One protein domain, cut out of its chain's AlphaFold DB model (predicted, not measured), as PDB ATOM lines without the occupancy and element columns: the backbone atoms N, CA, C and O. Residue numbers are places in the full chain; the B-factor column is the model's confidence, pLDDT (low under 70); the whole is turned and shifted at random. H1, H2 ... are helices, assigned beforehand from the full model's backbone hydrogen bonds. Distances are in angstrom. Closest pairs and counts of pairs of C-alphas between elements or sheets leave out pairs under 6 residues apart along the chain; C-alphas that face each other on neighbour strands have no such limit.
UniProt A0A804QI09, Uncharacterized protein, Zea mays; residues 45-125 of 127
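Overview. This is residues 45 to 125 of the 127 residues of an uncharacterized protein of Zea mays (UniProt A0A804QI09). A long helix, H3, has the helix before it, H1, packed at a slant on its first part, residues 78 to 89, with the short H2 at the turn between them; from the last two residues of H3 onward, residues 101 to 125 stick out as a free arm that holds H4, residues 108 to 124. H1 and H3 make a V, closest near the end of H1 and the start of H3, and the arm gives the whole much of its length. The printed part has 81 residues with four named helices, in the order H1, H2, H3, H4, and no named strand; its class is all helix. It is extended, with a radius of gyration of the C-alphas of 22.4 A, and the C-alphas span 70 by 25 by 16 A.

Arrangement. The longest helix by residues is H3, residues 78 to 102, which touches H1, residues 49 to 64, with its residues 78 to 89 alone. The closest C-alphas of the two are those of Val 60 and Ala 81, 5.3 A apart. H1 and H3 run opposite ways at a steep tilt of 46 degrees. H2, residues 68 to 73, and H1 touch only at the corner by their link, H1 with residues 62 to 64 alone; their closest C-alphas are those of Leu 63 and Ser 70, 6.9 A apart. These two helices run the same way at a steep tilt of 66 degrees. H2 and H3 are apart. H4, residues 108 to 124, touches no helix. In H1 and H2 every O i to N i+4 pair is within hydrogen-bond range; in H3 20 of 21 such pairs are, and in H4 12 of 13.

Along the chain. H3 is 35.6 A long from its first C-alpha, Glu 78 at (-97.518, 61.965, -48.015), to its last, Ala 102 at (-73.280, 87.779, -51.285). H1 runs 22.2 A from Gln 49, whose C-alpha is at (-88.295, 75.329, -61.774), to Ala 64. H2, from Val 68 to Tyr 73, measures 8.9 A. H4 runs 24.6 A from Ile 108 to Val 124, whose C-alpha is at (-39.907, 97.586, -61.486).

Size, cuts and confidence. The two C-alphas farthest apart are those of Pro 77 and Lys 125, 70.5 A. Without the stretch that stands free, residues 101 to 125, the body of 56 residues spans 37 by 20 by 18 A. The printed part has no cut, and the links H1 to H2, H2 to H3 and H3 to H4 are tight, with 3, 4 and 5 residues. The mean pLDDT of the printed part is 86.9; residues 102 to 109 and 123 to 125 of the model are under 70.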
ATOM      1  N   TRP A  45     -76.712  78.236 -61.767       84.50
ATOM      2  CA  TRP A  45     -77.611  78.858 -60.808       84.50
ATOM      3  C   TRP A  45     -78.305  80.096 -61.411       84.50
ATOM      4  O   TRP A  45     -77.636  80.883 -62.080       84.50
ATOM      5  N   PRO A  46     -79.611  80.315 -61.163       88.19
ATOM      6  CA  PRO A  46     -80.514  79.448 -60.409       88.19
ATOM      7  C   PRO A  46     -80.962  78.210 -61.215       88.19
ATOM      8  O   PRO A  46     -81.153  78.298 -62.429       88.19
ATOM      9  N   PRO A  47     -81.185  77.052 -60.562       88.88
ATOM     10  CA  PRO A  47     -81.773  75.888 -61.209       88.88
ATOM     11  C   PRO A  47     -83.166  76.209 -61.757       88.88
ATOM     12  O   PRO A  47     -83.937  76.966 -61.164       88.88
ATOM     13  N   SER A  48     -83.521  75.572 -62.876       93.06
ATOM     14  CA  SER A  48     -84.861  75.705 -63.455       93.06
ATOM     15  C   SER A  48     -85.947  75.230 -62.482       93.06
ATOM     16  O   SER A  48     -85.714  74.312 -61.693       93.06
ATOM     17  N   GLN A  49     -87.165  75.770 -62.601       95.25
ATOM     18  CA  GLN A  49     -88.295  75.329 -61.774       95.25
ATOM     19  C   GLN A  49     -88.529  73.815 -61.873       95.25
ATOM     20  O   GLN A  49     -88.734  73.154 -60.865       95.25
ATOM     21  N   ARG A  50     -88.382  73.232 -63.069       96.12
ATOM     22  CA  ARG A  50     -88.489  71.779 -63.267       96.12
ATOM     23  C   ARG A  50     -87.481  71.005 -62.411       96.12
ATOM     24  O   ARG A  50     -87.817  69.942 -61.884       96.12
ATOM     25  N   THR A  51     -86.249  71.504 -62.317       95.81
ATOM     26  CA  THR A  51     -85.192  70.905 -61.495       95.81
ATOM     27  C   THR A  51     -85.538  71.026 -60.017       95.81
ATOM     28  O   THR A  51     -85.447  70.038 -59.294       95.81
ATOM     29  N   ARG A  52     -86.013  72.198 -59.585       97.00
ATOM     30  CA  ARG A  52     -86.487  72.434 -58.215       97.00
ATOM     31  C   ARG A  52     -87.623  71.481 -57.836       97.00
ATOM     32  O   ARG A  52     -87.526  70.769 -56.841       97.00
ATOM     33  N   ASP A  53     -88.626  71.330 -58.699       97.88
ATOM     34  CA  ASP A  53     -89.731  70.388 -58.483       97.88
ATOM     35  C   ASP A  53     -89.244  68.926 -58.415       97.88
ATOM     36  O   ASP A  53     -89.817  68.097 -57.709       97.88
ATOM     37  N   ALA A  54     -88.186  68.576 -59.158       98.00
ATOM     38  CA  ALA A  54     -87.581  67.246 -59.084       98.00
ATOM     39  C   ALA A  54     -86.897  66.996 -57.736       98.00
ATOM     40  O   ALA A  54     -87.004  65.887 -57.206       98.00
ATOM     41  N   VAL A  55     -86.255  68.017 -57.161       97.81
ATOM     42  CA  VAL A  55     -85.699  67.958 -55.803       97.81
ATOM     43  C   VAL A  55     -86.819  67.749 -54.786       97.81
ATOM     44  O   VAL A  55     -86.725  66.822 -53.983       97.81
ATOM     45  N   VAL A  56     -87.916  68.510 -54.874       98.31
ATOM     46  CA  VAL A  56     -89.087  68.323 -53.996       98.31
ATOM     47  C   VAL A  56     -89.616  66.890 -54.088       98.31
ATOM     48  O   VAL A  56     -89.731  66.218 -53.067       98.31
ATOM     49  N   ARG A  57     -89.858  66.361 -55.296       98.12
ATOM     50  CA  ARG A  57     -90.319  64.967 -55.473       98.12
ATOM     51  C   ARG A  57     -89.357  63.951 -54.861       98.12
ATOM     52  O   ARG A  57     -89.795  62.967 -54.266       98.12
ATOM     53  N   ARG A  58     -88.047  64.174 -54.989       96.75
ATOM     54  CA  ARG A  58     -87.036  63.293 -54.395       96.75
ATOM     55  C   ARG A  58     -87.061  63.343 -52.866       96.75
ATOM     56  O   ARG A  58     -86.925  62.298 -52.228       96.75
ATOM     57  N   LEU A  59     -87.257  64.524 -52.284       97.12
ATOM     58  CA  LEU A  59     -87.422  64.693 -50.840       97.12
ATOM     59  C   LEU A  59     -88.695  63.992 -50.350       97.12
ATOM     60  O   LEU A  59     -88.620  63.223 -49.397       97.12
ATOM     61  N   VAL A  60     -89.821  64.144 -51.054       97.56
ATOM     62  CA  VAL A  60     -91.072  63.437 -50.726       97.56
ATOM     63  C   VAL A  60     -90.872  61.923 -50.737       97.56
ATOM     64  O   VAL A  60     -91.215  61.260 -49.764       97.56
ATOM     65  N   GLN A  61     -90.234  61.366 -51.771       95.88
ATOM     66  CA  GLN A  61     -89.904  59.935 -51.804       95.88
ATOM     67  C   GLN A  61     -89.022  59.511 -50.625       95.88
ATOM     68  O   GLN A  61     -89.182  58.417 -50.101       95.88
ATOM     69  N   THR A  62     -88.093  60.362 -50.199       95.31
ATOM     70  CA  THR A  62     -87.199  60.054 -49.074       95.31
ATOM     71  C   THR A  62     -87.958  60.011 -47.745       95.31
ATOM     72  O   THR A  62     -87.651  59.174 -46.898       95.31
ATOM     73  N   LEU A  63     -88.951  60.888 -47.574       95.19
ATOM     74  CA  LEU A  63     -89.719  61.035 -46.336       95.19
ATOM     75  C   LEU A  63     -90.906  60.063 -46.239       95.19
ATOM     76  O   LEU A  63     -91.175  59.531 -45.164       95.19
ATOM     77  N   ALA A  64     -91.617  59.843 -47.346       95.56
ATOM     78  CA  ALA A  64     -92.877  59.099 -47.369       95.56
ATOM     79  C   ALA A  64     -92.738  57.664 -47.897       95.56
ATOM     80  O   ALA A  64     -93.514  56.793 -47.503       95.56
ATOM     81  N   ALA A  65     -91.773  57.386 -48.783       93.94
ATOM     82  CA  ALA A  65     -91.643  56.046 -49.349       93.94
ATOM     83  C   ALA A  65     -90.915  55.092 -48.385       93.94
ATOM     84  O   ALA A  65     -90.018  55.512 -47.642       93.94
ATOM     85  N   PRO A  66     -91.231  53.784 -48.437       93.12
ATOM     86  CA  PRO A  66     -90.473  52.770 -47.720       93.12
ATOM     87  C   PRO A  66     -88.986  52.823 -48.088       93.12
ATOM     88  O   PRO A  66     -88.598  52.616 -49.239       93.12
ATOM     89  N   SER A  67     -88.139  53.091 -47.102       91.25
ATOM     90  CA  SER A  67     -86.689  53.173 -47.247       91.25
ATOM     91  C   SER A  67     -85.995  52.774 -45.944       91.25
ATOM     92  O   SER A  67     -86.634  52.600 -44.906       91.25
ATOM     93  N   VAL A  68     -84.665  52.651 -45.965       93.38
ATOM     94  CA  VAL A  68     -83.882  52.398 -44.740       93.38
ATOM     95  C   VAL A  68     -84.134  53.488 -43.687       93.38
ATOM     96  O   VAL A  68     -84.187  53.190 -42.498       93.38
ATOM     97  N   LEU A  69     -84.348  54.740 -44.105       89.00
ATOM     98  CA  LEU A  69     -84.662  55.837 -43.188       89.00
ATOM     99  C   LEU A  69     -86.055  55.672 -42.578       89.00
ATOM    100  O   LEU A  69     -86.196  55.775 -41.361       89.00
ATOM    101  N   SER A  70     -87.063  55.333 -43.388       91.19
ATOM    102  CA  SER A  70     -88.429  55.148 -42.886       91.19
ATOM    103  C   SER A  70     -88.549  53.943 -41.944       91.19
ATOM    104  O   SER A  70     -89.384  53.941 -41.047       91.19
ATOM    105  N   GLN A  71     -87.688  52.930 -42.091       92.38
ATOM    106  CA  GLN A  71     -87.598  51.809 -41.147       92.38
ATOM    107  C   GLN A  71     -87.016  52.220 -39.787       92.38
ATOM    108  O   GLN A  71     -87.318  51.592 -38.774       92.38
ATOM    109  N   ARG A  72     -86.161  53.249 -39.750       95.38
ATOM    110  CA  ARG A  72     -85.470  53.703 -38.530       95.38
ATOM    111  C   ARG A  72     -86.214  54.819 -37.806       95.38
ATOM    112  O   ARG A  72     -86.168  54.861 -36.582       95.38
ATOM    113  N   TYR A  73     -86.876  55.695 -38.557       93.75
ATOM    114  CA  TYR A  73     -87.497  56.916 -38.038       93.75
ATOM    115  C   TYR A  73     -89.014  56.986 -38.272       93.75
ATOM    116  O   TYR A  73     -89.660  57.901 -37.774       93.75
ATOM    117  N   GLY A  74     -89.593  56.014 -38.985       94.06
ATOM    118  CA  GLY A  74     -90.983  56.053 -39.440       94.06
ATOM    119  C   GLY A  74     -91.136  56.764 -40.788       94.06
ATOM    120  O   GLY A  74     -90.294  57.566 -41.185       94.06
ATOM    121  N   ALA A  75     -92.204  56.431 -41.518       94.62
ATOM    122  CA  ALA A  75     -92.581  57.127 -42.748       94.62
ATOM    123  C   ALA A  75     -93.486  58.321 -42.424       94.62
ATOM    124  O   ALA A  75     -94.415  58.198 -41.621       94.62
ATOM    125  N   VAL A  76     -93.231  59.456 -43.071       95.50
ATOM    126  CA  VAL A  76     -94.066  60.657 -42.953       95.50
ATOM    127  C   VAL A  76     -95.289  60.514 -43.869       95.50
ATOM    128  O   VAL A  76     -95.132  60.060 -45.007       95.50
ATOM    129  N   PRO A  77     -96.505  60.904 -43.437       96.50
ATOM    130  CA  PRO A  77     -97.670  60.936 -44.317       96.50
ATOM    131  C   PRO A  77     -97.414  61.799 -45.555       96.50
ATOM    132  O   PRO A  77     -96.879  62.898 -45.447       96.50
ATOM    133  N   GLU A  78     -97.850  61.338 -46.727       95.56
ATOM    134  CA  GLU A  78     -97.518  61.965 -48.015       95.56
ATOM    135  C   GLU A  78     -97.845  63.466 -48.063       95.56
ATOM    136  O   GLU A  78     -96.978  64.274 -48.379       95.56
ATOM    137  N   SER A  79     -99.040  63.869 -47.615       96.88
ATOM    138  CA  SER A  79     -99.430  65.290 -47.590       96.88
ATOM    139  C   SER A  79     -98.550  66.168 -46.689       96.88
ATOM    140  O   SER A  79     -98.407  67.369 -46.922       96.88
ATOM    141  N   GLU A  80     -97.983  65.597 -45.626       96.94
ATOM    142  CA  GLU A  80     -97.068  66.300 -44.730       96.94
ATOM    143  C   GLU A  80     -95.659  66.328 -45.322       96.94
ATOM    144  O   GLU A  80     -95.016  67.377 -45.306       96.94
ATOM    145  N   ALA A  81     -95.221  65.220 -45.927       96.88
ATOM    146  CA  ALA A  81     -93.955  65.126 -46.640       96.88
ATOM    147  C   ALA A  81     -93.879  66.120 -47.808       96.88
ATOM    148  O   ALA A  81     -92.846  66.758 -47.981       96.88
ATOM    149  N   GLU A  82     -94.961  66.302 -48.571       97.75
ATOM    150  CA  GLU A  82     -95.054  67.304 -49.641       97.75
ATOM    151  C   GLU A  82     -94.852  68.726 -49.115       97.75
ATOM    152  O   GLU A  82     -94.020  69.470 -49.640       97.75
ATOM    153  N   ARG A  83     -95.568  69.094 -48.043       98.25
ATOM    154  CA  ARG A  83     -95.436  70.422 -47.425       98.25
ATOM    155  C   ARG A  83     -94.033  70.646 -46.868       98.25
ATOM    156  O   ARG A  83     -93.447  71.697 -47.113       98.25
ATOM    157  N   ALA A  84     -93.493  69.664 -46.148       97.69
ATOM    158  CA  ALA A  84     -92.155  69.742 -45.571       97.69
ATOM    159  C   ALA A  84     -91.076  69.833 -46.661       97.69
ATOM    160  O   ALA A  84     -90.210  70.700 -46.594       97.69
ATOM    161  N   ALA A  85     -91.154  68.997 -47.698       97.88
ATOM    162  CA  ALA A  85     -90.212  69.004 -48.814       97.88
ATOM    163  C   ALA A  85     -90.223  70.332 -49.580       97.88
ATOM    164  O   ALA A  85     -89.158  70.849 -49.914       97.88
ATOM    165  N   ALA A  86     -91.407  70.898 -49.835       97.94
ATOM    166  CA  ALA A  86     -91.532  72.197 -50.490       97.94
ATOM    167  C   ALA A  86     -90.940  73.331 -49.637       97.94
ATOM    168  O   ALA A  86     -90.244  74.193 -50.168       97.94
ATOM    169  N   ALA A  87     -91.171  73.314 -48.319       98.38
ATOM    170  CA  ALA A  87     -90.601  74.303 -47.405       98.38
ATOM    171  C   ALA A  87     -89.067  74.213 -47.348       98.38
ATOM    172  O   ALA A  87     -88.392  75.230 -47.495       98.38
ATOM    173  N   VAL A  88     -88.524  72.997 -47.211       98.06
ATOM    174  CA  VAL A  88     -87.072  72.751 -47.176       98.06
ATOM    175  C   VAL A  88     -86.404  73.182 -48.480       98.06
ATOM    176  O   VAL A  88     -85.364  73.834 -48.445       98.06
ATOM    177  N   GLU A  89     -86.985  72.851 -49.637       98.06
ATOM    178  CA  GLU A  89     -86.433  73.273 -50.928       98.06
ATOM    179  C   GLU A  89     -86.454  74.797 -51.077       98.06
ATOM    180  O   GLU A  89     -85.445  75.377 -51.479       98.06
ATOM    181  N   ALA A  90     -87.561  75.449 -50.712       97.69
ATOM    182  CA  ALA A  90     -87.688  76.897 -50.819       97.69
ATOM    183  C   ALA A  90     -86.692  77.629 -49.905       97.69
ATOM    184  O   ALA A  90     -86.064  78.601 -50.333       97.69
ATOM    185  N   GLU A  91     -86.516  77.148 -48.672       97.56
ATOM    186  CA  GLU A  91     -85.537  77.687 -47.727       97.56
ATOM    187  C   GLU A  91     -84.104  77.487 -48.235       97.56
ATOM    188  O   GLU A  91     -83.323  78.440 -48.268       97.56
ATOM    189  N   ALA A  92     -83.773  76.282 -48.706       95.44
ATOM    190  CA  ALA A  92     -82.458  75.981 -49.264       95.44
ATOM    191  C   ALA A  92     -82.155  76.838 -50.503       95.44
ATOM    192  O   ALA A  92     -81.061  77.393 -50.618       95.44
ATOM    193  N   PHE A  93     -83.129  77.007 -51.404       94.69
ATOM    194  CA  PHE A  93     -83.001  77.878 -52.570       94.69
ATOM    195  C   PHE A  93     -82.784  79.340 -52.166       94.69
ATOM    196  O   PHE A  93     -81.931  80.011 -52.749       94.69
ATOM    197  N   ALA A  94     -83.516  79.842 -51.167       94.81
ATOM    198  CA  ALA A  94     -83.354  81.206 -50.673       94.81
ATOM    199  C   ALA A  94     -81.977  81.419 -50.022       94.81
ATOM    200  O   ALA A  94     -81.307  82.411 -50.314       94.81
ATOM    201  N   ALA A  95     -81.528  80.475 -49.191       91.56
ATOM    202  CA  ALA A  95     -80.215  80.517 -48.552       91.56
ATOM    203  C   ALA A  95     -79.078  80.484 -49.587       91.56
ATOM    204  O   ALA A  95     -78.187  81.335 -49.549       91.56
ATOM    205  N   ALA A  96     -79.146  79.567 -50.557       88.88
ATOM    206  CA  ALA A  96     -78.166  79.464 -51.636       88.88
ATOM    207  C   ALA A  96     -78.189  80.689 -52.563       88.88
ATOM    208  O   ALA A  96     -77.133  81.206 -52.911       88.88
ATOM    209  N   SER A  97     -79.371  81.220 -52.897       88.62
ATOM    210  CA  SER A  97     -79.496  82.451 -53.695       88.62
ATOM    211  C   SER A  97     -78.895  83.655 -52.979       88.62
ATOM    212  O   SER A  97     -78.242  84.481 -53.609       88.62
ATOM    213  N   LYS A  98     -79.083  83.751 -51.658       86.88
ATOM    214  CA  LYS A  98     -78.451  84.792 -50.844       86.88
ATOM    215  C   LYS A  98     -76.930  84.633 -50.828       86.88
ATOM    216  O   LYS A  98     -76.241  85.639 -50.933       86.88
ATOM    217  N   SER A  99     -76.420  83.404 -50.733       80.00
ATOM    218  CA  SER A  99     -74.979  83.125 -50.818       80.00
ATOM    219  C   SER A  99     -74.411  83.508 -52.183       80.00
ATOM    220  O   SER A  99     -73.432  84.233 -52.233       80.00
ATOM    221  N   ALA A 100     -75.070  83.118 -53.277       76.44
ATOM    222  CA  ALA A 100     -74.655  83.455 -54.640       76.44
ATOM    223  C   ALA A 100     -74.720  84.965 -54.944       76.44
ATOM    224  O   ALA A 100     -74.028  85.441 -55.832       76.44
ATOM    225  N   ALA A 101     -75.558  85.723 -54.226       72.12
ATOM    226  CA  ALA A 101     -75.613  87.182 -54.325       72.12
ATOM    227  C   ALA A 101     -74.615  87.895 -53.390       72.12
ATOM    228  O   ALA A 101     -74.232  89.029 -53.665       72.12
ATOM    229  N   ALA A 102     -74.240  87.264 -52.268       63.53
ATOM    230  CA  ALA A 102     -73.280  87.779 -51.285       63.53
ATOM    231  C   ALA A 102     -71.828  87.442 -51.649       63.53
ATOM    232  O   ALA A 102     -70.927  88.223 -51.361       63.53
ATOM    233  N   GLU A 103     -71.619  86.343 -52.371       57.50
ATOM    234  CA  GLU A 103     -70.556  86.219 -53.360       57.50
ATOM    235  C   GLU A 103     -70.882  87.169 -54.523       57.50
ATOM    236  O   GLU A 103     -71.007  86.778 -55.680       57.50
ATOM    237  N   SER A 104     -70.982  88.474 -54.232       46.56
ATOM    238  CA  SER A 104     -70.426  89.436 -55.172       46.56
ATOM    239  C   SER A 104     -69.068  88.857 -55.532       46.56
ATOM    240  O   SER A 104     -68.312  88.559 -54.595       46.56
ATOM    241  N   PRO A 105     -68.771  88.600 -56.819       46.31
ATOM    242  CA  PRO A 105     -67.428  88.180 -57.139       46.31
ATOM    243  C   PRO A 105     -66.585  89.298 -56.521       46.31
ATOM    244  O   PRO A 105     -66.853  90.469 -56.794       46.31
ATOM    245  N   ALA A 106     -65.663  88.989 -55.606       50.59
ATOM    246  CA  ALA A 106     -64.479  89.828 -55.516       50.59
ATOM    247  C   ALA A 106     -63.996  89.810 -56.962       50.59
ATOM    248  O   ALA A 106     -63.639  88.735 -57.459       50.59
ATOM    249  N   SER A 107     -64.372  90.868 -57.692       60.31
ATOM    250  CA  SER A 107     -64.847  90.718 -59.070       60.31
ATOM    251  C   SER A 107     -63.725  90.080 -59.858       60.31
ATOM    252  O   SER A 107     -62.572  90.336 -59.534       60.31
ATOM    253  N   ILE A 108     -63.982  89.260 -60.878       64.50
ATOM    254  CA  ILE A 108     -62.871  88.870 -61.762       64.50
ATOM    255  C   ILE A 108     -62.090  90.132 -62.182       64.50
ATOM    256  O   ILE A 108     -60.869  90.100 -62.225       64.50
ATOM    257  N   GLU A 109     -62.791  91.261 -62.317       63.78
ATOM    258  CA  GLU A 109     -62.225  92.605 -62.427       63.78
ATOM    259  C   GLU A 109     -61.298  93.009 -61.260       63.78
ATOM    260  O   GLU A 109     -60.161  93.388 -61.496       63.78
ATOM    261  N   GLU A 110     -61.725  92.876 -60.004       70.19
ATOM    262  CA  GLU A 110     -60.930  93.206 -58.808       70.19
ATOM    263  C   GLU A 110     -59.714  92.268 -58.659       70.19
ATOM    264  O   GLU A 110     -58.613  92.702 -58.323       70.19
ATOM    265  N   GLY A 111     -59.866  90.983 -58.996       71.50
ATOM    266  CA  GLY A 111     -58.764  90.023 -59.072       71.50
ATOM    267  C   GLY A 111     -57.770  90.342 -60.196       71.50
ATOM    268  O   GLY A 111     -56.560  90.216 -59.993       71.50
ATOM    269  N   ILE A 112     -58.256  90.792 -61.360       81.69
ATOM    270  CA  ILE A 112     -57.430  91.257 -62.485       81.69
ATOM    271  C   ILE A 112     -56.694  92.548 -62.112       81.69
ATOM    272  O   ILE A 112     -55.499  92.648 -62.387       81.69
ATOM    273  N   GLU A 113     -57.351  93.503 -61.450       82.19
ATOM    274  CA  GLU A 113     -56.737  94.750 -60.982       82.19
ATOM    275  C   GLU A 113     -55.591  94.479 -60.000       82.19
ATOM    276  O   GLU A 113     -54.493  95.025 -60.161       82.19
ATOM    277  N   VAL A 114     -55.796  93.576 -59.034       84.44
ATOM    278  CA  VAL A 114     -54.748  93.153 -58.091       84.44
ATOM    279  C   VAL A 114     -53.583  92.471 -58.822       84.44
ATOM    280  O   VAL A 114     -52.420  92.796 -58.560       84.44
ATOM    281  N   LEU A 115     -53.858  91.577 -59.782       84.25
ATOM    282  CA  LEU A 115     -52.816  90.915 -60.580       84.25
ATOM    283  C   LEU A 115     -52.025  91.913 -61.437       84.25
ATOM    284  O   LEU A 115     -50.806  91.786 -61.598       84.25
ATOM    285  N   GLN A 116     -52.711  92.910 -61.995       86.44
ATOM    286  CA  GLN A 116     -52.111  93.937 -62.832       86.44
ATOM    287  C   GLN A 116     -51.239  94.891 -62.005       86.44
ATOM    288  O   GLN A 116     -50.152  95.259 -62.456       86.44
ATOM    289  N   ALA A 117     -51.674  95.267 -60.799       87.25
ATOM    290  CA  ALA A 117     -50.880  96.061 -59.863       87.25
ATOM    291  C   ALA A 117     -49.606  95.316 -59.434       87.25
ATOM    292  O   ALA A 117     -48.509  95.858 -59.563       87.25
ATOM    293  N   TYR A 118     -49.735  94.045 -59.043       82.75
ATOM    294  CA  TYR A 118     -48.594  93.198 -58.691       82.75
ATOM    295  C   TYR A 118     -47.597  93.057 -59.851       82.75
ATOM    296  O   TYR A 118     -46.391  93.193 -59.662       82.75
ATOM    297  N   SER A 119     -48.096  92.847 -61.074       87.94
ATOM    298  CA  SER A 119     -47.254  92.702 -62.270       87.94
ATOM    299  C   SER A 119     -46.480  93.983 -62.605       87.94
ATOM    300  O   SER A 119     -45.331  93.909 -63.040       87.94
ATOM    301  N   LYS A 120     -47.080  95.162 -62.381       86.75
ATOM    302  CA  LYS A 120     -46.394  96.458 -62.539       86.75
ATOM    303  C   LYS A 120     -45.266  96.631 -61.525       86.75
ATOM    304  O   LYS A 120     -44.192  97.086 -61.898       86.75
ATOM    305  N   GLU A 121     -45.489  96.267 -60.266       76.12
ATOM    306  CA  GLU A 121     -44.469  96.403 -59.220       76.12
ATOM    307  C   GLU A 121     -43.347  95.366 -59.349       76.12
ATOM    308  O   GLU A 121     -42.179  95.695 -59.143       76.12
ATOM    309  N   ALA A 122     -43.672  94.133 -59.747       71.06
ATOM    310  CA  ALA A 122     -42.685  93.083 -59.992       71.06
ATOM    311  C   ALA A 122     -41.748  93.426 -61.163       71.06
ATOM    312  O   ALA A 122     -40.556  93.142 -61.089       71.06
ATOM    313  N   ALA A 123     -42.256  94.094 -62.206       69.06
ATOM    314  CA  ALA A 123     -41.447  94.544 -63.341       69.06
ATOM    315  C   ALA A 123     -40.485  95.701 -63.003       69.06
ATOM    316  O   ALA A 123     -39.514  95.913 -63.719       69.06
ATOM    317  N   VAL A 124     -40.741  96.450 -61.926       59.38
ATOM    318  CA  VAL A 124     -39.907  97.586 -61.486       59.38
ATOM    319  C   VAL A 124     -38.790  97.144 -60.530       59.38
ATOM    320  O   VAL A 124     -37.870  97.910 -60.267       59.38
ATOM    321  N   LYS A 125     -38.843  95.914 -60.006       57.12
ATOM    322  CA  LYS A 125     -37.908  95.428 -58.977       57.12
ATOM    323  C   LYS A 125     -36.715  94.627 -59.519       57.12
ATOM    324  O   LYS A 125     -35.938  94.101 -58.729       57.12
TER     325      LYS A 125